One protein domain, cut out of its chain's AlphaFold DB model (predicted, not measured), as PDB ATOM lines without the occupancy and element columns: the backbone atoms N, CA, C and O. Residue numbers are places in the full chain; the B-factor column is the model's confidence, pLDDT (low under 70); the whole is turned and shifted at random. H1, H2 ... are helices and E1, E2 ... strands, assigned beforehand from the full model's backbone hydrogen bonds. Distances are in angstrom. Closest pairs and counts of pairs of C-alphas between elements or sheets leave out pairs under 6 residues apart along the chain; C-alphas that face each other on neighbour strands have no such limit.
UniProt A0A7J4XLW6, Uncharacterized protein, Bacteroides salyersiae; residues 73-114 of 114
ATOM      1  N   LYS A  73      46.899 -18.748  40.333       60.47
ATOM      2  CA  LYS A  73      45.526 -18.192  40.406       60.47
ATOM      3  C   LYS A  73      44.683 -18.693  41.592       60.47
ATOM      4  O   LYS A  73      43.457 -18.612  41.541       60.47
ATOM      5  N   ASP A  74      45.293 -19.230  42.650       65.62
ATOM      6  CA  ASP A  74      44.507 -19.701  43.801       65.62
ATOM      7  C   ASP A  74      43.963 -18.514  44.597       65.62
ATOM      8  O   ASP A  74      44.726 -17.747  45.182       65.62
ATOM      9  N   LYS A  75      42.636 -18.374  44.623       73.06
ATOM     10  CA  LYS A  75      41.915 -17.348  45.387       73.06
ATOM     11  C   LYS A  75      41.418 -17.854  46.747       73.06
ATOM     12  O   LYS A  75      40.881 -17.065  47.512       73.06
ATOM     13  N   SER A  76      41.607 -19.138  47.077       72.50
ATOM     14  CA  SER A  76      41.082 -19.750  48.311       72.50
ATOM     15  C   SER A  76      41.637 -19.108  49.588       72.50
ATOM     16  O   SER A  76      40.942 -19.016  50.593       72.50
ATOM     17  N   THR A  77      42.867 -18.601  49.520       73.88
ATOM     18  CA  THR A  77      43.554 -17.910  50.623       73.88
ATOM     19  C   THR A  77      43.521 -16.382  50.492       73.88
ATOM     20  O   THR A  77      44.382 -15.687  51.025       73.88
ATOM     21  N   ASP A  78      42.592 -15.830  49.707       85.69
ATOM     22  CA  ASP A  78      42.458 -14.381  49.572       85.69
ATOM     23  C   ASP A  78      41.945 -13.742  50.863       85.69
ATOM     24  O   ASP A  78      40.962 -14.185  51.457       85.69
ATOM     25  N   CYS A  79      42.582 -12.642  51.267       86.25
ATOM     26  CA  CYS A  79      41.984 -11.766  52.259       86.25
ATOM     27  C   CYS A  79      40.830 -10.969  51.627       86.25
ATOM     28  O   CYS A  79      40.679 -10.903  50.403       86.25
ATOM     29  N   LYS A  80      40.048 -10.288  52.470       93.81
ATOM     30  CA  LYS A  80      38.887  -9.488  52.046       93.81
ATOM     31  C   LYS A  80      39.220  -8.423  50.988       93.81
ATOM     32  O   LYS A  80      38.333  -8.041  50.233       93.81
ATOM     33  N   LEU A  81      40.473  -7.961  50.928       93.56
ATOM     34  CA  LEU A  81      40.925  -6.869  50.057       93.56
ATOM     35  C   LEU A  81      41.675  -7.341  48.802       93.56
ATOM     36  O   LEU A  81      41.908  -6.540  47.899       93.56
ATOM     37  N   CYS A  82      42.028  -8.630  48.686       90.94
ATOM     38  CA  CYS A  82      42.817  -9.128  47.550       90.94
ATOM     39  C   CYS A  82      42.170  -8.819  46.192       90.94
ATOM     40  O   CYS A  82      42.873  -8.464  45.250       90.94
ATOM     41  N   ASN A  83      40.844  -8.942  46.076       90.62
ATOM     42  CA  ASN A  83      40.146  -8.646  44.821       90.62
ATOM     43  C   ASN A  83      40.179  -7.154  44.483       90.62
ATOM     44  O   ASN A  83      40.471  -6.811  43.343       90.62
ATOM     45  N   THR A  84      39.997  -6.278  45.474       94.50
ATOM     46  CA  THR A  84      40.113  -4.826  45.288       94.50
ATOM     47  C   THR A  84      41.490  -4.448  44.748       94.50
ATOM     48  O   THR A  84      41.592  -3.696  43.784       94.50
ATOM     49  N   TRP A  85      42.558  -5.020  45.308       94.19
ATOM     50  CA  TRP A  85      43.910  -4.751  44.820       94.19
ATOM     51  C   TRP A  85      44.179  -5.324  43.432       94.19
ATOM     52  O   TRP A  85      44.861  -4.674  42.644       94.19
ATOM     53  N   ARG A  86      43.627  -6.498  43.097       91.62
ATOM     54  CA  ARG A  86      43.722  -7.025  41.724       91.62
ATOM     55  C   ARG A  86      43.088  -6.083  40.717       91.62
ATOM     56  O   ARG A  86      43.682  -5.857  39.673       91.62
ATOM     57  N   ASP A  87      41.928  -5.523  41.041       92.38
ATOM     58  CA  ASP A  87      41.243  -4.588  40.151       92.38
ATOM     59  C   ASP A  87      42.033  -3.282  39.994       92.38
ATOM     60  O   ASP A  87      42.185  -2.788  38.876       92.38
ATOM     61  N   ILE A  88      42.594  -2.759  41.093       93.94
ATOM     62  CA  ILE A  88      43.429  -1.546  41.090       93.94
ATOM     63  C   ILE A  88      44.704  -1.739  40.260       93.94
ATOM     64  O   ILE A  88      45.114  -0.819  39.558       93.94
ATOM     65  N   PHE A  89      45.338  -2.911  40.336       91.94
ATOM     66  CA  PHE A  89      46.631  -3.182  39.697       91.94
ATOM     67  C   PHE A  89      46.538  -4.026  38.422       91.94
ATOM     68  O   PHE A  89      47.558  -4.527  37.952       91.94
ATOM     69  N   ARG A  90      45.339  -4.198  37.855       88.69
ATOM     70  CA  ARG A  90      45.073  -5.101  36.720       88.69
ATOM     71  C   ARG A  90      45.934  -4.854  35.476       88.69
ATOM     72  O   ARG A  90      46.044  -5.729  34.630       88.69
ATOM     73  N   ASP A  91      46.478  -3.651  35.341       88.38
ATOM     74  CA  ASP A  91      47.290  -3.172  34.223       88.38
ATOM     75  C   ASP A  91      48.797  -3.433  34.406       88.38
ATOM     76  O   ASP A  91      49.604  -3.117  33.532       88.38
ATOM     77  N   ARG A  92      49.211  -3.992  35.547       86.12
ATOM     78  CA  ARG A  92      50.620  -4.243  35.845       86.12
ATOM     79  C   ARG A  92      51.124  -5.487  35.122       86.12
ATOM     80  O   ARG A  92      50.635  -6.585  35.346       86.12
ATOM     81  N   ASN A  93      52.204  -5.316  34.359       85.62
ATOM     82  CA  ASN A  93      52.952  -6.414  33.742       85.62
ATOM     83  C   ASN A  93      54.146  -6.871  34.600       85.62
ATOM     84  O   ASN A  93      55.259  -7.046  34.116       85.62
ATOM     85  N   ARG A  94      53.942  -6.962  35.914       84.94
ATOM     86  CA  ARG A  94      54.932  -7.471  36.871       84.94
ATOM     87  C   ARG A  94      54.216  -8.141  38.029       84.94
ATOM     88  O   ARG A  94      53.019  -7.917  38.209       84.94
ATOM     89  N   ASP A  95      54.961  -8.872  38.845       85.62
ATOM     90  CA  ASP A  95      54.439  -9.422  40.091       85.62
ATOM     91  C   ASP A  95      53.867  -8.323  40.989       85.62
ATOM     92  O   ASP A  95      54.507  -7.298  41.257       85.62
ATOM     93  N   VAL A  96      52.643  -8.545  41.467       87.75
ATOM     94  CA  VAL A  96      51.985  -7.676  42.443       87.75
ATOM     95  C   VAL A  96      51.538  -8.509  43.625       87.75
ATOM     96  O   VAL A  96      50.817  -9.498  43.477       87.75
ATOM     97  N   TYR A  97      51.925  -8.057  44.811       86.06
ATOM     98  CA  TYR A  97      51.528  -8.631  46.087       86.06
ATOM     99  C   TYR A  97      50.435  -7.772  46.724       86.06
ATOM    100  O   TYR A  97      50.443  -6.548  46.596       86.06
ATOM    101  N   CYS A  98      49.483  -8.408  47.404       86.94
ATOM    102  CA  CYS A  98      48.460  -7.713  48.171       86.94
ATOM    103  C   CYS A  98      49.132  -6.921  49.304       86.94
ATOM    104  O   CYS A  98      49.813  -7.541  50.124       86.94
ATOM    105  N   PRO A  99      48.924  -5.596  49.394       88.75
ATOM    106  CA  PRO A  99      49.508  -4.781  50.459       88.75
ATOM    107  C   PRO A  99      49.099  -5.209  51.874       88.75
ATOM    108  O   PRO A  99      49.885  -5.055  52.800       88.75
ATOM    109  N   ASP A 100      47.898  -5.769  52.046       88.56
ATOM    110  CA  ASP A 100      47.380  -6.139  53.369       88.56
ATOM    111  C   ASP A 100      47.819  -7.524  53.845       88.56
ATOM    112  O   ASP A 100      48.015  -7.726  55.040       88.56
ATOM    113  N   CYS A 101      47.929  -8.503  52.942       82.38
ATOM    114  CA  CYS A 101      48.223  -9.887  53.332       82.38
ATOM    115  C   CYS A 101      49.481 -10.480  52.692       82.38
ATOM    116  O   CYS A 101      49.770 -11.650  52.912       82.38
ATOM    117  N   GLY A 102      50.212  -9.725  51.868       78.94
ATOM    118  CA  GLY A 102      51.472 -10.160  51.253       78.94
ATOM    119  C   GLY A 102      51.342 -11.269  50.203       78.94
ATOM    120  O   GLY A 102      52.346 -11.742  49.675       78.94
ATOM    121  N   LYS A 103      50.122 -11.706  49.874       81.19
ATOM    122  CA  LYS A 103      49.877 -12.759  48.883       81.19
ATOM    123  C   LYS A 103      50.138 -12.252  47.465       81.19
ATOM    124  O   LYS A 103      49.694 -11.160  47.124       81.19
ATOM    125  N   LEU A 104      50.777 -13.059  46.615       83.00
ATOM    126  CA  LEU A 104      50.882 -12.773  45.178       83.00
ATOM    127  C   LEU A 104      49.479 -12.780  44.549       83.00
ATOM    128  O   LEU A 104      48.769 -13.786  44.614       83.00
ATOM    129  N   ILE A 105      49.067 -11.653  43.975       86.88
ATOM    130  CA  ILE A 105      47.726 -11.457  43.410       86.88
ATOM    131  C   ILE A 105      47.724 -11.261  41.891       86.88
ATOM    132  O   ILE A 105      46.699 -11.554  41.275       86.88
ATOM    133  N   ILE A 106      48.844 -10.818  41.309       86.94
ATOM    134  CA  ILE A 106      49.088 -10.739  39.863       86.94
ATOM    135  C   ILE A 106      50.470 -11.330  39.603       86.94
ATOM    136  O   ILE A 106      51.430 -10.930  40.254       86.94
ATOM    137  N   HIS A 107      50.540 -12.265  38.663       83.06
ATOM    138  CA  HIS A 107      51.766 -12.842  38.125       83.06
ATOM    139  C   HIS A 107      51.567 -12.919  36.610       83.06
ATOM    140  O   HIS A 107      50.721 -13.708  36.174       83.06
ATOM    141  N   PRO A 108      52.214 -12.053  35.815       76.44
ATOM    142  CA  PRO A 108      52.116 -12.127  34.364       76.44
ATOM    143  C   PRO A 108      52.703 -13.466  33.912       76.44
ATOM    144  O   PRO A 108      53.853 -13.766  34.220       76.44
ATOM    145  N   ASP A 109      51.916 -14.295  33.226       68.56
ATOM    146  CA  ASP A 109      52.461 -15.493  32.591       68.56
ATOM    147  C   ASP A 109      53.417 -15.041  31.466       68.56
ATOM    148  O   ASP A 109      53.050 -14.207  30.642       68.56
ATOM    149  N   GLU A 110      54.630 -15.601  31.390       58.94
ATOM    150  CA  GLU A 110      55.598 -15.316  30.308       58.94
ATOM    151  C   GLU A 110      55.142 -15.817  28.915       58.94
ATOM    152  O   GLU A 110      55.895 -15.766  27.945       58.94
ATOM    153  N   SER A 111      53.906 -16.301  28.781       50.34
ATOM    154  CA  SER A 111      53.380 -16.953  27.581       50.34
ATOM    155  C   SER A 111      52.306 -16.125  26.867       50.34
ATOM    156  O   SER A 111      51.196 -16.609  26.691       50.34
ATOM    157  N   ASP A 112      52.632 -14.899  26.460       44.09
ATOM    158  CA  ASP A 112      51.850 -14.137  25.464       44.09
ATOM    159  C   ASP A 112      52.770 -13.309  24.534       44.09
ATOM    160  O   ASP A 112      52.440 -12.211  24.094       44.09
ATOM    161  N   ASN A 113      53.958 -13.841  24.219       40.12
ATOM    162  CA  ASN A 113      54.807 -13.369  23.117       40.12
ATOM    163  C   ASN A 113      55.099 -14.533  22.154       40.12
ATOM    164  O   ASN A 113      56.216 -15.049  22.092       40.12
ATOM    165  N   SER A 114      54.081 -14.987  21.424       36.12
ATOM    166  CA  SER A 114      54.233 -15.837  20.231       36.12
ATOM    167  C   SER A 114      53.378 -15.300  19.097       36.12
ATOM    168  O   SER A 114      52.218 -14.928  19.376       36.12
TER     169      SER A 114
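Overview. This is residues 73 to 114 of the 114 residues of an uncharacterized protein of Bacteroides salyersiae (UniProt A0A7J4XLW6). There is little regular structure here: after a lead of loop, a short helix H1 packs beside the short strand E1, while the stretch between them folds back and residues 96 to 97 pair with E1. A tail, residues 109 to 114, adds to the length. The printed part has 42 residues with one named helix, then one named strand; its class is mixed, with 10 residues in named elements. It is elongated, 36 by 19 by 14 A, and only just compact, close to loose, with a radius of gyration of the C-alphas of 10.8 A.

Along the chain. Start at C-alpha 73, (45.526, -18.192, 40.406). Find H1, residues 82 to 88, from C-alpha 82 at (42.817, -9.128, 47.550); it is 10.0 A long. E1, residues 104 to 106, spans 6.0 A and ends at C-alpha 106, (49.088, -10.739, 39.863).

Arrangement. Look at Arg 86 of H1 and Ile 105 of E1: their C-alphas, the closest of the two elements, are 6.2 A apart. E1 pairs with no named strand; residues 96 to 97 pair with it, antiparallel. In H1 every O i to N i+4 pair is within hydrogen-bond range.

Size, cuts and confidence. The C-alphas of Lys 80 and Ser 114, the two farthest apart, are 35.9 A apart. The printed part has no cut, and H1 to E1 is a long link of 15 residues. Residues 73 to 74 and 109 to 114 have pLDDT under 70.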